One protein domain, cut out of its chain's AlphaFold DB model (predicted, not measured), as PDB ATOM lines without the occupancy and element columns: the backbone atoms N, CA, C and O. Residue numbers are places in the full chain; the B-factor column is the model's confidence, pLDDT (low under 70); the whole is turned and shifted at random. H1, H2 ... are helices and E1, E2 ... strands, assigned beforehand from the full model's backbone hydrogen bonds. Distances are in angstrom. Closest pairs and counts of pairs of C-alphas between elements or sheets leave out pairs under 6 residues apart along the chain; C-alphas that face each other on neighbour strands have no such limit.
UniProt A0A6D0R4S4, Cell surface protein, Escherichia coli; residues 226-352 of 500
ATOM      1  N   VAL A 226     121.676  53.999  28.264       97.50
ATOM      2  CA  VAL A 226     120.966  54.460  27.068       97.50
ATOM      3  C   VAL A 226     119.522  54.758  27.466       97.50
ATOM      4  O   VAL A 226     118.922  54.016  28.249       97.50
ATOM      5  N   LYS A 227     118.947  55.848  26.957       96.38
ATOM      6  CA  LYS A 227     117.548  56.182  27.232       96.38
ATOM      7  C   LYS A 227     116.630  55.049  26.778       96.38
ATOM      8  O   LYS A 227     116.839  54.415  25.744       96.38
ATOM      9  N   THR A 228     115.599  54.806  27.582       94.06
ATOM     10  CA  THR A 228     114.654  53.705  27.392       94.06
ATOM     11  C   THR A 228     114.076  53.701  25.977       94.06
ATOM     12  O   THR A 228     113.714  54.752  25.451       94.06
ATOM     13  N   ALA A 229     113.985  52.509  25.381       90.69
ATOM     14  CA  ALA A 229     113.429  52.271  24.045       90.69
ATOM     15  C   ALA A 229     114.135  53.003  22.881       90.69
ATOM     16  O   ALA A 229     113.574  53.100  21.792       90.69
ATOM     17  N   GLN A 230     115.366  53.495  23.071       91.62
ATOM     18  CA  GLN A 230     116.186  53.987  21.956       91.62
ATOM     19  C   GLN A 230     116.861  52.839  21.194       91.62
ATOM     20  O   GLN A 230     116.956  52.886  19.970       91.62
ATOM     21  N   VAL A 231     117.288  51.790  21.903       93.12
ATOM     22  CA  VAL A 231     117.903  50.592  21.314       93.12
ATOM     23  C   VAL A 231     116.884  49.460  21.326       93.12
ATOM     24  O   VAL A 231     116.389  49.080  22.386       93.12
ATOM     25  N   THR A 232     116.569  48.930  20.147       90.69
ATOM     26  CA  THR A 232     115.682  47.770  19.964       90.69
ATOM     27  C   THR A 232     116.448  46.713  19.182       90.69
ATOM     28  O   THR A 232     117.097  47.045  18.193       90.69
ATOM     29  N   ASP A 233     116.441  45.466  19.653       92.06
ATOM     30  CA  ASP A 233     117.193  44.351  19.052       92.06
ATOM     31  C   ASP A 233     118.690  44.653  18.834       92.06
ATOM     32  O   ASP A 233     119.294  44.263  17.836       92.06
ATOM     33  N   GLY A 234     119.295  45.393  19.772       94.25
ATOM     34  CA  GLY A 234     120.701  45.805  19.704       94.25
ATOM     35  C   GLY A 234     120.999  46.888  18.662       94.25
ATOM     36  O   GLY A 234     122.168  47.157  18.392       94.25
ATOM     37  N   ILE A 235     119.966  47.508  18.078       96.06
ATOM     38  CA  ILE A 235     120.092  48.552  17.060       96.06
ATOM     39  C   ILE A 235     119.498  49.868  17.572       96.06
ATOM     40  O   ILE A 235     118.318  49.955  17.924       96.06
ATOM     41  N   TYR A 236     120.315  50.915  17.559       96.31
ATOM     42  CA  TYR A 236     119.890  52.299  17.675       96.31
ATOM     43  C   TYR A 236     119.579  52.865  16.286       96.31
ATOM     44  O   TYR A 236     120.459  53.055  15.446       96.31
ATOM     45  N   ASN A 237     118.303  53.155  16.045       94.81
ATOM     46  CA  ASN A 237     117.850  53.849  14.843       94.81
ATOM     47  C   ASN A 237     117.985  55.363  15.062       94.81
ATOM     48  O   ASN A 237     117.076  56.001  15.597       94.81
ATOM     49  N   CYS A 238     119.131  55.924  14.678       95.94
ATOM     50  CA  CYS A 238     119.479  57.321  14.903       95.94
ATOM     51  C   CYS A 238     118.874  58.206  13.810       95.94
ATOM     52  O   CYS A 238     119.450  58.355  12.735       95.94
ATOM     53  N   TYR A 239     117.705  58.788  14.080       95.06
ATOM     54  CA  TYR A 239     117.044  59.728  13.171       95.06
ATOM     55  C   TYR A 239     117.783  61.064  13.184       95.06
ATOM     56  O   TYR A 239     117.660  61.835  14.135       95.06
ATOM     57  N   MET A 240     118.583  61.304  12.153       97.00
ATOM     58  CA  MET A 240     119.476  62.452  12.083       97.00
ATOM     59  C   MET A 240     118.688  63.732  11.791       97.00
ATOM     60  O   MET A 240     117.812  63.747  10.926       97.00
ATOM     61  N   ILE A 241     119.012  64.821  12.490       97.06
ATOM     62  CA  ILE A 241     118.482  66.150  12.166       97.06
ATOM     63  C   ILE A 241     119.283  66.700  10.982       97.06
ATOM     64  O   ILE A 241     120.514  66.750  11.078       97.06
ATOM     65  N   PRO A 242     118.648  67.099   9.870       97.94
ATOM     66  CA  PRO A 242     119.363  67.597   8.705       97.94
ATOM     67  C   PRO A 242     119.963  68.970   8.976       97.94
ATOM     68  O   PRO A 242     119.301  69.853   9.521       97.94
ATOM     69  N   MET A 243     121.215  69.145   8.568       98.12
ATOM     70  CA  MET A 243     121.982  70.372   8.729       98.12
ATOM     71  C   MET A 243     122.651  70.758   7.408       98.12
ATOM     72  O   MET A 243     123.028  69.888   6.615       98.12
ATOM     73  N   ASN A 244     122.845  72.057   7.204       95.69
ATOM     74  CA  ASN A 244     123.693  72.591   6.139       95.69
ATOM     75  C   ASN A 244     125.140  72.826   6.632       95.69
ATOM     76  O   ASN A 244     125.470  72.618   7.804       95.69
ATOM     77  N   ASP A 245     126.007  73.310   5.738       93.06
ATOM     78  CA  ASP A 245     127.416  73.596   6.047       93.06
ATOM     79  C   ASP A 245     127.609  74.757   7.037       93.06
ATOM     80  O   ASP A 245     128.646  74.840   7.696       93.06
ATOM     81  N   ALA A 246     126.606  75.627   7.183       94.44
ATOM     82  CA  ALA A 246     126.591  76.707   8.170       94.44
ATOM     83  C   ALA A 246     126.157  76.241   9.574       94.44
ATOM     84  O   ALA A 246     126.182  77.036  10.510       94.44
ATOM     85  N   ASN A 247     125.832  74.952   9.747       92.62
ATOM     86  CA  ASN A 247     125.263  74.373  10.970       92.62
ATOM     87  C   ASN A 247     123.860  74.885  11.316       92.62
ATOM     88  O   ASN A 247     123.457  74.819  12.480       92.62
ATOM     89  N   ASP A 248     123.097  75.324  10.319       96.12
ATOM     90  CA  ASP A 248     121.666  75.566  10.472       96.12
ATOM     91  C   ASP A 248     120.875  74.308  10.120       96.12
ATOM     92  O   ASP A 248     121.295  73.491   9.294       96.12
ATOM     93  N   ILE A 249     119.705  74.164  10.743       97.19
ATOM     94  CA  ILE A 249     118.764  73.087  10.434       97.19
ATOM     95  C   ILE A 249     118.264  73.262   8.993       97.19
ATOM     96  O   ILE A 249     117.752  74.320   8.632       97.19
ATOM     97  N   ALA A 250     118.387  72.209   8.186       97.31
ATOM     98  CA  ALA A 250     118.154  72.225   6.743       97.31
ATOM     99  C   ALA A 250     117.102  71.183   6.340       97.31
ATOM    100  O   ALA A 250     117.397  70.212   5.646       97.31
ATOM    101  N   TRP A 251     115.870  71.346   6.830       96.81
ATOM    102  CA  TRP A 251     114.797  70.394   6.531       96.81
ATOM    103  C   TRP A 251     114.384  70.387   5.066       96.81
ATOM    104  O   TRP A 251     113.980  69.332   4.605       96.81
ATOM    105  N   THR A 252     114.506  71.500   4.343       97.38
ATOM    106  CA  THR A 252     114.126  71.588   2.930       97.38
ATOM    107  C   THR A 252     114.797  70.493   2.095       97.38
ATOM    108  O   THR A 252     116.003  70.257   2.226       97.38
ATOM    109  N   ALA A 253     114.023  69.849   1.220       96.81
ATOM    110  CA  ALA A 253     114.501  68.814   0.303       96.81
ATOM    111  C   ALA A 253     115.818  69.205  -0.397       96.81
ATOM    112  O   ALA A 253     115.983  70.342  -0.836       96.81
ATOM    113  N   GLU A 254     116.751  68.257  -0.483       95.81
ATOM    114  CA  GLU A 254     118.058  68.380  -1.149       95.81
ATOM    115  C   GLU A 254     119.028  69.433  -0.574       95.81
ATOM    116  O   GLU A 254     120.115  69.625  -1.123       95.81
ATOM    117  N   THR A 255     118.694  70.098   0.537       96.19
ATOM    118  CA  THR A 255     119.543  71.164   1.103       96.19
ATOM    119  C   THR A 255     120.530  70.692   2.170       96.19
ATOM    120  O   THR A 255     121.515  71.384   2.436       96.19
ATOM    121  N   ALA A 256     120.306  69.528   2.783       97.94
ATOM    122  CA  ALA A 256     121.166  69.036   3.848       97.94
ATOM    123  C   ALA A 256     122.491  68.493   3.297       97.94
ATOM    124  O   ALA A 256     122.531  67.738   2.320       97.94
ATOM    125  N   THR A 257     123.588  68.825   3.972       97.56
ATOM    126  CA  THR A 257     124.930  68.299   3.678       97.56
ATOM    127  C   THR A 257     125.371  67.265   4.712       97.56
ATOM    128  O   THR A 257     126.176  66.375   4.419       97.56
ATOM    129  N   LYS A 258     124.792  67.324   5.915       97.44
ATOM    130  CA  LYS A 258     125.092  66.424   7.029       97.44
ATOM    131  C   LYS A 258     123.901  66.254   7.965       97.44
ATOM    132  O   LYS A 258     122.938  67.012   7.928       97.44
ATOM    133  N   GLY A 259     123.969  65.240   8.811       97.94
ATOM    134  CA  GLY A 259     123.034  64.996   9.897       97.94
ATOM    135  C   GLY A 259     123.671  65.280  11.252       97.94
ATOM    136  O   GLY A 259     124.873  65.067  11.420       97.94
ATOM    137  N   SER A 260     122.864  65.706  12.224       97.75
ATOM    138  CA  SER A 260     123.297  65.905  13.608       97.75
ATOM    139  C   SER A 260     122.442  65.154  14.633       97.75
ATOM    140  O   SER A 260     121.259  64.889  14.404       97.75
ATOM    141  N   MET A 261     123.056  64.802  15.766       97.75
ATOM    142  CA  MET A 261     122.389  64.186  16.919       97.75
ATOM    143  C   MET A 261     123.078  64.601  18.220       97.75
ATOM    144  O   MET A 261     124.277  64.385  18.385       97.75
ATOM    145  N   LYS A 262     122.348  65.171  19.181       97.38
ATOM    146  CA  LYS A 262     122.921  65.500  20.498       97.38
ATOM    147  C   LYS A 262     123.043  64.230  21.333       97.38
ATOM    148  O   LYS A 262     122.059  63.526  21.529       97.38
ATOM    149  N   MET A 263     124.220  63.944  21.889       97.75
ATOM    150  CA  MET A 263     124.409  62.711  22.670       97.75
ATOM    151  C   MET A 263     123.546  62.684  23.944       97.75
ATOM    152  O   MET A 263     123.056  61.628  24.345       97.75
ATOM    153  N   SER A 264     123.222  63.852  24.501       96.81
ATOM    154  CA  SER A 264     122.267  63.993  25.605       96.81
ATOM    155  C   SER A 264     120.821  63.625  25.246       96.81
ATOM    156  O   SER A 264     120.011  63.396  26.145       96.81
ATOM    157  N   GLU A 265     120.458  63.518  23.965       95.56
ATOM    158  CA  GLU A 265     119.151  63.003  23.531       95.56
ATOM    159  C   GLU A 265     119.098  61.469  23.549       95.56
ATOM    160  O   GLU A 265     118.007  60.907  23.633       95.56
ATOM    161  N   VAL A 266     120.260  60.807  23.590       96.12
ATOM    162  CA  VAL A 266     120.407  59.346  23.522       96.12
ATOM    163  C   VAL A 266     120.748  58.731  24.880       96.12
ATOM    164  O   VAL A 266     120.232  57.667  25.216       96.12
ATOM    165  N   PHE A 267     121.571  59.397  25.694       97.88
ATOM    166  CA  PHE A 267     122.124  58.822  26.926       97.88
ATOM    167  C   PHE A 267     121.691  59.572  28.194       97.88
ATOM    168  O   PHE A 267     121.460  60.781  28.186       97.88
ATOM    169  N   ASN A 268     121.638  58.841  29.307       97.81
ATOM    170  CA  ASN A 268     121.651  59.379  30.663       97.81
ATOM    171  C   ASN A 268     123.041  59.118  31.262       97.81
ATOM    172  O   ASN A 268     123.492  57.976  31.275       97.81
ATOM    173  N   TYR A 269     123.714  60.149  31.778       97.25
ATOM    174  CA  TYR A 269     125.107  60.037  32.250       97.25
ATOM    175  C   TYR A 269     125.261  59.724  33.748       97.25
ATOM    176  O   TYR A 269     126.372  59.480  34.217       97.25
ATOM    177  N   GLY A 270     124.161  59.701  34.506       96.25
ATOM    178  CA  GLY A 270     124.188  59.409  35.941       96.25
ATOM    179  C   GLY A 270     125.049  60.398  36.729       96.25
ATOM    180  O   GLY A 270     124.921  61.610  36.565       96.25
ATOM    181  N   THR A 271     125.922  59.880  37.596       95.31
ATOM    182  CA  THR A 271     126.866  60.687  38.392       95.31
ATOM    183  C   THR A 271     128.182  60.982  37.667       95.31
ATOM    184  O   THR A 271     129.031  61.697  38.202       95.31
ATOM    185  N   GLY A 272     128.381  60.433  36.465       95.00
ATOM    186  CA  GLY A 272     129.566  60.675  35.650       95.00
ATOM    187  C   GLY A 272     129.506  62.013  34.917       95.00
ATOM    188  O   GLY A 272     128.443  62.460  34.490       95.00
ATOM    189  N   ALA A 273     130.663  62.649  34.719       95.94
ATOM    190  CA  ALA A 273     130.744  63.844  33.883       95.94
ATOM    191  C   ALA A 273     130.508  63.466  32.411       95.94
ATOM    192  O   ALA A 273     131.254  62.659  31.858       95.94
ATOM    193  N   ALA A 274     129.497  64.063  31.769       97.00
ATOM    194  CA  ALA A 274     129.109  63.750  30.388       97.00
ATOM    195  C   ALA A 274     130.280  63.861  29.392       97.00
ATOM    196  O   ALA A 274     130.447  62.997  28.536       97.00
ATOM    197  N   ALA A 275     131.140  64.869  29.563       97.19
ATOM    198  CA  ALA A 275     132.314  65.103  28.722       97.19
ATOM    199  C   ALA A 275     133.360  63.971  28.761       97.19
ATOM    200  O   ALA A 275     134.178  63.865  27.853       97.19
ATOM    201  N   ASN A 276     133.328  63.112  29.785       97.62
ATOM    202  CA  ASN A 276     134.246  61.980  29.909       97.62
ATOM    203  C   ASN A 276     133.707  60.701  29.260       97.62
ATOM    204  O   ASN A 276     134.428  59.709  29.197       97.62
ATOM    205  N   TYR A 277     132.456  60.681  28.792       98.38
ATOM    206  CA  TYR A 277     131.965  59.566  27.989       98.38
ATOM    207  C   TYR A 277     132.415  59.751  26.544       98.38
ATOM    208  O   TYR A 277     131.932  60.645  25.856       98.38
ATOM    209  N   ASN A 278     133.316  58.890  26.080       98.12
ATOM    210  CA  ASN A 278     133.741  58.839  24.689       98.12
ATOM    211  C   ASN A 278     132.851  57.847  23.941       98.12
ATOM    212  O   ASN A 278     132.858  56.649  24.228       98.12
ATOM    213  N   ILE A 279     132.090  58.355  22.979       98.56
ATOM    214  CA  ILE A 279     131.152  57.584  22.168       98.56
ATOM    215  C   ILE A 279     131.759  57.453  20.779       98.56
ATOM    216  O   ILE A 279     131.971  58.444  20.081       98.56
ATOM    217  N   THR A 280     132.087  56.227  20.398       98.56
ATOM    218  CA  THR A 280     132.751  55.917  19.134       98.56
ATOM    219  C   THR A 280     131.762  55.269  18.190       98.56
ATOM    220  O   THR A 280     131.232  54.213  18.512       98.56
ATOM    221  N   PHE A 281     131.568  55.864  17.018       98.38
ATOM    222  CA  PHE A 281     130.787  55.306  15.922       98.38
ATOM    223  C   PHE A 281     131.739  54.856  14.814       98.38
ATOM    224  O   PHE A 281     132.420  55.680  14.196       98.38
ATOM    225  N   ALA A 282     131.833  53.549  14.585       98.12
ATOM    226  CA  ALA A 282     132.726  52.977  13.584       98.12
ATOM    227  C   ALA A 282     132.354  53.434  12.161       98.12
ATOM    228  O   ALA A 282     131.184  53.680  11.867       98.12
ATOM    229  N   THR A 283     133.359  53.561  11.285       96.88
ATOM    230  CA  THR A 283     133.186  53.799   9.833       96.88
ATOM    231  C   THR A 283     132.150  54.877   9.491       96.88
ATOM    232  O   THR A 283     131.289  54.665   8.646       96.88
ATOM    233  N   SER A 284     132.191  56.005  10.202       96.56
ATOM    234  CA  SER A 284     131.159  57.057  10.160       96.56
ATOM    235  C   SER A 284     131.668  58.386   9.596       96.56
ATOM    236  O   SER A 284     130.944  59.378   9.583       96.56
ATOM    237  N   LYS A 285     132.930  58.434   9.157       95.56
ATOM    238  CA  LYS A 285     133.494  59.556   8.401       95.56
ATOM    239  C   LYS A 285     134.604  59.083   7.469       95.56
ATOM    240  O   LYS A 285     135.224  58.044   7.712       95.56
ATOM    241  N   LYS A 286     134.908  59.902   6.464       94.00
ATOM    242  CA  LYS A 286     136.082  59.729   5.609       94.00
ATOM    243  C   LYS A 286     137.308  60.412   6.211       94.00
ATOM    244  O   LYS A 286     137.234  61.551   6.664       94.00
ATOM    245  N   ASP A 287     138.435  59.712   6.166       93.25
ATOM    246  CA  ASP A 287     139.781  60.272   6.267       93.25
ATOM    247  C   ASP A 287     140.530  59.919   4.974       93.25
ATOM    248  O   ASP A 287     140.915  58.767   4.729       93.25
ATOM    249  N   GLY A 288     140.592  60.888   4.057       91.88
ATOM    250  CA  GLY A 288     140.879  60.621   2.649       91.88
ATOM    251  C   GLY A 288     139.878  59.615   2.066       91.88
ATOM    252  O   GLY A 288     138.671  59.822   2.123       91.88
ATOM    253  N   ASN A 289     140.375  58.494   1.537       92.19
ATOM    254  CA  ASN A 289     139.530  57.444   0.953       92.19
ATOM    255  C   ASN A 289     139.100  56.358   1.957       92.19
ATOM    256  O   ASN A 289     138.357  55.448   1.587       92.19
ATOM    257  N   LYS A 290     139.569  56.415   3.210       94.94
ATOM    258  CA  LYS A 290     139.310  55.379   4.218       94.94
ATOM    259  C   LYS A 290     138.149  55.772   5.118       94.94
ATOM    260  O   LYS A 290     138.085  56.903   5.592       94.94
ATOM    261  N   ASP A 291     137.264  54.818   5.384       96.06
ATOM    262  CA  ASP A 291     136.253  54.966   6.427       96.06
ATOM    263  C   ASP A 291     136.899  54.785   7.797       96.06
ATOM    264  O   ASP A 291     137.544  53.772   8.071       96.06
ATOM    265  N   VAL A 292     136.718  55.777   8.661       97.12
ATOM    266  CA  VAL A 292     137.245  55.782  10.026       97.12
ATOM    267  C   VAL A 292     136.137  56.099  11.025       97.12
ATOM    268  O   VAL A 292     135.028  56.502  10.663       97.12
ATOM    269  N   ALA A 293     136.419  55.883  12.306       97.62
ATOM    270  CA  ALA A 293     135.456  56.146  13.363       97.62
ATOM    271  C   ALA A 293     135.288  57.648  13.639       97.62
ATOM    272  O   ALA A 293     136.241  58.429  13.548       97.62
ATOM    273  N   VAL A 294     134.083  58.039  14.042       97.50
ATOM    274  CA  VAL A 294     133.816  59.329  14.685       97.50
ATOM    275  C   VAL A 294     133.812  59.096  16.192       97.50
ATOM    276  O   VAL A 294     133.137  58.186  16.665       97.50
ATOM    277  N   VAL A 295     134.561  59.900  16.945       97.44
ATOM    278  CA  VAL A 295     134.547  59.879  18.413       97.44
ATOM    279  C   VAL A 295     133.947  61.191  18.895       97.44
ATOM    280  O   VAL A 295     134.421  62.261  18.519       97.44
ATOM    281  N   VAL A 296     132.903  61.101  19.712       97.75
ATOM    282  CA  VAL A 296     132.135  62.238  20.227       97.75
ATOM    283  C   VAL A 296     132.108  62.148  21.748       97.75
ATOM    284  O   VAL A 296     131.829  61.085  22.299       97.75
ATOM    285  N   ALA A 297     132.397  63.251  22.435       97.88
ATOM    286  CA  ALA A 297     132.203  63.323  23.882       97.88
ATOM    287  C   ALA A 297     130.703  63.413  24.218       97.88
ATOM    288  O   ALA A 297     129.924  63.996  23.464       97.88
ATOM    289  N   GLY A 298     130.281  62.858  25.352       97.81
ATOM    290  CA  GLY A 298     128.865  62.785  25.728       97.81
ATOM    291  C   GLY A 298     128.175  64.143  25.905       97.81
ATOM    292  O   GLY A 298     126.962  64.253  25.751       97.81
ATOM    293  N   ASP A 299     128.920  65.215  26.166       97.44
ATOM    294  CA  ASP A 299     128.379  66.578  26.216       97.44
ATOM    295  C   ASP A 299     128.300  67.263  24.835       97.44
ATOM    296  O   ASP A 299     127.949  68.442  24.754       97.44
ATOM    297  N   LYS A 300     128.642  66.555  23.749       98.25
ATOM    298  CA  LYS A 300     128.708  67.086  22.382       98.25
ATOM    299  C   LYS A 300     127.634  66.500  21.464       98.25
ATOM    300  O   LYS A 300     126.803  65.666  21.837       98.25
ATOM    301  N   THR A 301     127.662  66.990  20.233       97.62
ATOM    302  CA  THR A 301     126.782  66.600  19.136       97.62
ATOM    303  C   THR A 301     127.565  65.726  18.162       97.62
ATOM    304  O   THR A 301     128.679  66.069  17.774       97.62
ATOM    305  N   LEU A 302     126.980  64.594  17.777       98.06
ATOM    306  CA  LEU A 302     127.433  63.793  16.651       98.06
ATOM    307  C   LEU A 302     127.068  64.509  15.356       98.06
ATOM    308  O   LEU A 302     125.920  64.911  15.188       98.06
ATOM    309  N   GLU A 303     128.021  64.590  14.434       97.00
ATOM    310  CA  GLU A 303     127.799  65.043  13.066       97.00
ATOM    311  C   GLU A 303     128.293  63.983  12.086       97.00
ATOM    312  O   GLU A 303     129.386  63.436  12.252       97.00
ATOM    313  N   VAL A 304     127.484  63.698  11.070       97.62
ATOM    314  CA  VAL A 304     127.767  62.667  10.067       97.62
ATOM    315  C   VAL A 304     127.389  63.196   8.689       97.62
ATOM    316  O   VAL A 304     126.305  63.746   8.515       97.62
ATOM    317  N   ALA A 305     128.273  63.041   7.703       96.56
ATOM    318  CA  ALA A 305     127.992  63.450   6.327       96.56
ATOM    319  C   ALA A 305     126.803  62.668   5.747       96.56
ATOM    320  O   ALA A 305     126.623  61.490   6.061       96.56
ATOM    321  N   LYS A 306     126.015  63.311   4.879       96.25
ATOM    322  CA  LYS A 306     124.777  62.721   4.346       96.25
ATOM    323  C   LYS A 306     124.961  61.361   3.666       96.25
ATOM    324  O   LYS A 306     124.085  60.518   3.788       96.25
ATOM    325  N   ASP A 307     126.123  61.103   3.063       94.94
ATOM    326  CA  ASP A 307     126.434  59.838   2.380       94.94
ATOM    327  C   ASP A 307     126.381  58.604   3.305       94.94
ATOM    328  O   ASP A 307     126.190  57.478   2.846       94.94
ATOM    329  N   TYR A 308     126.531  58.796   4.619       96.81
ATOM    330  CA  TYR A 308     126.389  57.724   5.609       96.81
ATOM    331  C   TYR A 308     124.939  57.544   6.097       96.81
ATOM    332  O   TYR A 308     124.635  56.545   6.745       96.81
ATOM    333  N   ILE A 309     124.031  58.478   5.798       97.31
ATOM    334  CA  ILE A 309     122.635  58.484   6.263       97.31
ATOM    335  C   ILE A 309     121.762  57.727   5.260       97.31
ATOM    336  O   ILE A 309     120.962  58.306   4.549       97.31
ATOM    337  N   ASN A 310     121.917  56.411   5.178       94.69
ATOM    338  CA  ASN A 310     121.315  55.597   4.110       94.69
ATOM    339  C   ASN A 310     120.241  54.608   4.595       94.69
ATOM    340  O   ASN A 310     119.882  53.675   3.872       94.69
ATOM    341  N   ASN A 311     119.752  54.771   5.827       95.31
ATOM    342  CA  ASN A 311     118.700  53.953   6.435       95.31
ATOM    343  C   ASN A 311     119.002  52.446   6.581       95.31
ATOM    344  O   ASN A 311     118.086  51.670   6.860       95.31
ATOM    345  N   SER A 312     120.239  51.991   6.351       94.38
ATOM    346  CA  SER A 312     120.519  50.549   6.246       94.38
ATOM    347  C   SER A 312     121.870  50.106   6.801       94.38
ATOM    348  O   SER A 312     121.948  49.055   7.443       94.38
ATOM    349  N   VAL A 313     122.933  50.878   6.574       96.62
ATOM    350  CA  VAL A 313     124.282  50.525   7.020       96.62
ATOM    351  C   VAL A 313     124.370  50.612   8.540       96.62
ATOM    352  O   VAL A 313     123.945  51.586   9.159       96.62
ATOM    353  N   LYS A 314     124.926  49.556   9.135       97.56
ATOM    354  CA  LYS A 314     125.143  49.434  10.575       97.56
ATOM    355  C   LYS A 314     126.553  49.883  10.936       97.56
ATOM    356  O   LYS A 314     127.520  49.499  10.279       97.56
ATOM    357  N   HIS A 315     126.638  50.664  12.002       97.94
ATOM    358  CA  HIS A 315     127.867  51.196  12.564       97.94
ATOM    359  C   HIS A 315     127.995  50.751  14.016       97.94
ATOM    360  O   HIS A 315     127.214  51.179  14.873       97.94
ATOM    361  N   THR A 316     129.019  49.954  14.323       98.31
ATOM    362  CA  THR A 316     129.291  49.586  15.712       98.31
ATOM    363  C   THR A 316     129.530  50.842  16.539       98.31
ATOM    364  O   THR A 316     130.382  51.674  16.217       98.31
ATOM    365  N   THR A 317     128.764  50.960  17.614       98.56
ATOM    366  CA  THR A 317     128.824  52.047  18.580       98.56
ATOM    367  C   THR A 317     129.365  51.512  19.892       98.56
ATOM    368  O   THR A 317     128.791  50.593  20.474       98.56
ATOM    369  N   THR A 318     130.462  52.097  20.362       98.38
ATOM    370  CA  THR A 318     131.059  51.773  21.660       98.38
ATOM    371  C   THR A 318     131.058  53.016  22.527       98.38
ATOM    372  O   THR A 318     131.580  54.057  22.124       98.38
ATOM    373  N   VAL A 319     130.513  52.903  23.734       98.44
ATOM    374  CA  VAL A 319     130.562  53.960  24.740       98.44
ATOM    375  C   VAL A 319     131.539  53.553  25.828       98.44
ATOM    376  O   VAL A 319     131.400  52.484  26.420       98.44
ATOM    377  N   VAL A 320     132.512  54.410  26.128       98.31
ATOM    378  CA  VAL A 320     133.439  54.213  27.247       98.31
ATOM    379  C   VAL A 320     133.454  55.440  28.147       98.31
ATOM    380  O   VAL A 320     133.365  56.564  27.663       98.31
ATOM    381  N   TYR A 321     133.607  55.248  29.454       98.44
ATOM    382  CA  TYR A 321     133.949  56.337  30.364       98.44
ATOM    383  C   TYR A 321     135.468  56.467  30.466       98.44
ATOM    384  O   TYR A 321     136.157  55.489  30.765       98.44
ATOM    385  N   ASN A 322     135.985  57.667  30.228       97.81
ATOM    386  CA  ASN A 322     137.402  57.993  30.249       97.81
ATOM    387  C   ASN A 322     137.800  58.646  31.584       97.81
ATOM    388  O   ASN A 322     137.395  59.765  31.907       97.81
ATOM    389  N   TYR A 323     138.626  57.948  32.360       97.69
ATOM    390  CA  TYR A 323     139.196  58.469  33.601       97.69
ATOM    391  C   TYR A 323     140.462  59.309  33.381       97.69
ATOM    392  O   TYR A 323     140.992  59.856  34.343       97.69
ATOM    393  N   GLY A 324     140.936  59.436  32.143       96.81
ATOM    394  CA  GLY A 324     142.172  60.118  31.784       96.81
ATOM    395  C   GLY A 324     143.419  59.312  32.148       96.81
ATOM    396  O   GLY A 324     143.367  58.116  32.457       96.81
ATOM    397  N   LYS A 325     144.562  59.994  32.138       97.06
ATOM    398  CA  LYS A 325     145.891  59.424  32.401       97.06
ATOM    399  C   LYS A 325     146.137  59.260  33.896       97.06
ATOM    400  O   LYS A 325     146.870  60.027  34.513       97.06
ATOM    401  N   ILE A 326     145.475  58.273  34.488       97.69
ATOM    402  CA  ILE A 326     145.546  58.005  35.932       97.69
ATOM    403  C   ILE A 326     146.420  56.802  36.291       97.69
ATOM    404  O   ILE A 326     146.685  56.574  37.467       97.69
ATOM    405  N   SER A 327     146.881  56.035  35.303       97.62
ATOM    406  CA  SER A 327     147.812  54.922  35.506       97.62
ATOM    407  C   SER A 327     149.258  55.416  35.560       97.62
ATOM    408  O   SER A 327     149.625  56.377  34.887       97.62
ATOM    409  N   SER A 328     150.091  54.744  36.353       96.75
ATOM    410  CA  SER A 328     151.548  54.943  36.342       96.75
ATOM    411  C   SER A 328     152.269  54.125  35.268       96.75
ATOM    412  O   SER A 328     153.492  54.212  35.150       96.75
ATOM    413  N   VAL A 329     151.558  53.266  34.534       96.62
ATOM    414  CA  VAL A 329     152.155  52.407  33.510       96.62
ATOM    415  C   VAL A 329     152.371  53.224  32.244       96.62
ATOM    416  O   VAL A 329     151.434  53.806  31.698       96.62
ATOM    417  N   LYS A 330     153.619  53.268  31.776       95.81
ATOM    418  CA  LYS A 330     153.959  53.952  30.530       95.81
ATOM    419  C   LYS A 330     153.612  53.096  29.317       95.81
ATOM    420  O   LYS A 330     153.817  51.883  29.337       95.81
ATOM    421  N   ASN A 331     153.157  53.746  28.255       94.50
ATOM    422  CA  ASN A 331     152.978  53.126  26.950       94.50
ATOM    423  C   ASN A 331     154.328  52.945  26.226       94.50
ATOM    424  O   ASN A 331     155.379  53.384  26.707       94.50
ATOM    425  N   SER A 332     154.313  52.296  25.059       94.06
ATOM    426  CA  SER A 332     155.519  52.010  24.262       94.06
ATOM    427  C   SER A 332     156.281  53.258  23.807       94.06
ATOM    428  O   SER A 332     157.466  53.171  23.499       94.06
ATOM    429  N   GLU A 333     155.622  54.416  23.783       94.31
ATOM    430  CA  GLU A 333     156.198  55.711  23.407       94.31
ATOM    431  C   GLU A 333     156.726  56.493  24.626       94.31
ATOM    432  O   GLU A 333     157.238  57.604  24.497       94.31
ATOM    433  N   GLY A 334     156.618  55.923  25.832       93.06
ATOM    434  CA  GLY A 334     157.057  56.539  27.085       93.06
ATOM    435  C   GLY A 334     156.069  57.540  27.695       93.06
ATOM    436  O   GLY A 334     156.392  58.139  28.728       93.06
ATOM    437  N   GLY A 335     154.887  57.707  27.089       95.38
ATOM    438  CA  GLY A 335     153.749  58.468  27.611       95.38
ATOM    439  C   GLY A 335     152.826  57.624  28.496       95.38
ATOM    440  O   GLY A 335     153.178  56.513  28.878       95.38
ATOM    441  N   TYR A 336     151.643  58.147  28.820       96.12
ATOM    442  CA  TYR A 336     150.594  57.430  29.558       96.12
ATOM    443  C   TYR A 336     149.320  57.391  28.724       96.12
ATOM    444  O   TYR A 336     148.919  58.429  28.180       96.12
ATOM    445  N   ASP A 337     148.695  56.220  28.664       96.25
ATOM    446  CA  ASP A 337     147.407  56.031  28.005       96.25
ATOM    447  C   ASP A 337     146.252  56.371  28.950       96.25
ATOM    448  O   ASP A 337     146.372  56.334  30.181       96.25
ATOM    449  N   ASP A 338     145.116  56.710  28.352       96.62
ATOM    450  CA  ASP A 338     143.879  56.937  29.080       96.62
ATOM    451  C   ASP A 338     143.336  55.624  29.658       96.62
ATOM    452  O   ASP A 338     143.259  54.598  28.979       96.62
ATOM    453  N   VAL A 339     142.895  55.664  30.916       97.94
ATOM    454  CA  VAL A 339     142.208  54.535  31.548       97.94
ATOM    455  C   VAL A 339     140.716  54.637  31.254       97.94
ATOM    456  O   VAL A 339     140.034  55.533  31.750       97.94
ATOM    457  N   THR A 340     140.185  53.693  30.476       97.62
ATOM    458  CA  THR A 340     138.775  53.685  30.058       97.62
ATOM    459  C   THR A 340     138.018  52.459  30.563       97.62
ATOM    460  O   THR A 340     138.600  51.396  30.793       97.62
ATOM    461  N   ARG A 341     136.706  52.591  30.765       97.94
ATOM    462  CA  ARG A 341     135.808  51.473  31.101       97.94
ATOM    463  C   ARG A 341     134.631  51.466  30.142       97.94
ATOM    464  O   ARG A 341     133.991  52.501  29.965       97.94
ATOM    465  N   GLU A 342     134.380  50.322  29.512       97.81
ATOM    466  CA  GLU A 342     133.238  50.160  28.614       97.81
ATOM    467  C   GLU A 342     131.937  50.326  29.400       97.81
ATOM    468  O   GLU A 342     131.791  49.805  30.507       97.81
ATOM    469  N   ALA A 343     131.034  51.119  28.837       97.44
ATOM    470  CA  ALA A 343     129.734  51.413  29.406       97.44
ATOM    471  C   ALA A 343     128.624  50.678  28.654       97.44
ATOM    472  O   ALA A 343     127.708  50.169  29.287       97.44
ATOM    473  N   GLU A 344     128.707  50.643  27.322       97.19
ATOM    474  CA  GLU A 344     127.705  50.013  26.467       97.19
ATOM    475  C   GLU A 344     128.253  49.772  25.052       97.19
ATOM    476  O   GLU A 344     129.134  50.510  24.585       97.19
ATOM    477  N   ARG A 345     127.684  48.785  24.350       97.75
ATOM    478  CA  ARG A 345     127.983  48.497  22.946       97.75
ATOM    479  C   ARG A 345     126.738  48.049  22.173       97.75
ATOM    480  O   ARG A 345     126.094  47.072  22.533       97.75
ATOM    481  N   PHE A 346     126.443  48.716  21.059       98.06
ATOM    482  CA  PHE A 346     125.324  48.382  20.162       98.06
ATOM    483  C   PHE A 346     125.622  48.803  18.719       98.06
ATOM    484  O   PHE A 346     126.651  49.412  18.441       98.06
ATOM    485  N   GLU A 347     124.725  48.497  17.787       98.38
ATOM    486  CA  GLU A 347     124.808  48.957  16.397       98.38
ATOM    487  C   GLU A 347     123.972  50.223  16.192       98.38
ATOM    488  O   GLU A 347     122.864  50.322  16.705       98.38
ATOM    489  N   THR A 348     124.465  51.182  15.413       98.38
ATOM    490  CA  THR A 348     123.725  52.392  15.029       98.38
ATOM    491  C   THR A 348     123.454  52.384  13.532       98.38
ATOM    492  O   THR A 348     124.354  52.105  12.745       98.38
ATOM    493  N   ILE A 349     122.229  52.723  13.133       97.88
ATOM    494  CA  ILE A 349     121.881  53.045  11.744       97.88
ATOM    495  C   ILE A 349     121.516  54.524  11.691       97.88
ATOM    496  O   ILE A 349     120.673  54.985  12.466       97.88
ATOM    497  N   TYR A 350     122.144  55.266  10.782       98.00
ATOM    498  CA  TYR A 350     121.798  56.660  10.530       98.00
ATOM    499  C   TYR A 350     120.593  56.731   9.598       98.00
ATOM    500  O   TYR A 350     120.655  56.333   8.432       98.00
ATOM    501  N   ASN A 351     119.490  57.238  10.139       95.94
ATOM    502  CA  ASN A 351     118.198  57.272   9.480       95.94
ATOM    503  C   ASN A 351     117.794  58.695   9.092       95.94
ATOM    504  O   ASN A 351     117.908  59.633   9.881       95.94
ATOM    505  N   CYS A 352     117.219  58.810   7.903       95.31
ATOM    506  CA  CYS A 352     116.280  59.854   7.526       95.31
ATOM    507  C   CYS A 352     114.874  59.527   8.082       95.31
ATOM    508  O   CYS A 352     114.583  58.385   8.447       95.31
TER     509      CYS A 352
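What this domain is: This is residues 226 to 352 of the 500 residues of the protein "Cell surface protein" of Escherichia coli (UniProt A0A6D0R4S4). Picture a strongly twisted sheet of five strands, E1 E9 E8 E5 E6, with a smaller sheet, E2 E3 E7, over part of it, the two making a partial sandwich. The link of residues 323 to 339, between E8 and E9, reaches far from the body at one end, and the link of residues 244 to 257, between E2 and E3, loops out at the other. The printed part has 127 residues with one named helix and nine named strands, in the order E1 E2 E3 H1 E4 E5 E6 E7 E8 E9, and its class is mostly strand. The larger sheet is mixed, the smaller antiparallel. The whole is compact, with a radius of gyration of the C-alphas of 16.0 A, and spans 53 by 37 by 27 A.

How they stand to each other: Near the first printed residues, look at residues 231 to 232, which pair antiparallel with residues 235 to 236 of E1, residues 235 to 239. After one residue E1 runs on into E2, residues 241 to 243, at 49 degrees, and the two meet only through their link. E2 and E3, residues 258 to 262, form a hairpin, with N 243 and O 258 at 2.8 A. H1, residues 263 to 266, only grazes the larger sheet with these residues; it is too short for any O i to N i+4 pair. E4, residues 267 to 269, pairs with no named strand. It is only just apart from E5, residues 277 to 287, with the closest C-alphas at 8.1 A. E5 bends by 76 degrees at residue 283 and forms a hairpin with E6, residues 290 to 297, where N 281 and O 294 are 2.8 A apart. E7, residues 301 to 305, is the antiparallel neighbour of E3, with N 259 and O 304 at 2.8 A. Its closest C-alphas to E5 are those of Ser 284 and Val 304, 6.6 A apart. E8, residues 314 to 322, is antiparallel to E5, with N 280 and O 318 at 2.8 A. E8 also forms a hairpin with E9, residues 340 to 351, where N 317 and O 346 are 2.7 A apart; E9 bends by 64 degrees at residue 343. E1 is an edge strand parallel to E9, with N 236 and O 347 at 2.8 A. The two sheets form a sandwich, two sheets face to face: their facing parts are 10.0 A apart centre to centre, and their best planes stand 25 degrees apart.

Where its parts are: Find C-alpha 235 at (120.092, 48.552, 17.060), where E1 begins; it runs 12.2 A to C-alpha 239. E2, E3, H1 and E4 are short; E3 measures 13.7 A. E5 starts at C-alpha 277, at (131.965, 59.566, 27.989), and measures 23.1 A. E6 measures 22.4 A, E7 13.2 A and E8 24.7 A. E9, the longest strand by residues, runs 29.3 A and ends at C-alpha 351, at (118.198, 57.272, 9.480).

The domain as a whole: The two C-alphas farthest apart, those of Ala 253 and Ser 328, are 53.5 A apart, and each lies in a long link. These are the links E2 to E3, 14 residues, and E8 to E9, 17 residues, whose C-alphas lie 17 to 25 A and 18 to 29 A from the mean of the C-alphas. The C-alphas of Val 226 and Cys 352, the first and last printed, are 20.8 A apart. The printed part has no cut. The mean pLDDT of the printed part is 96.5, and no printed residue of the model is under 70.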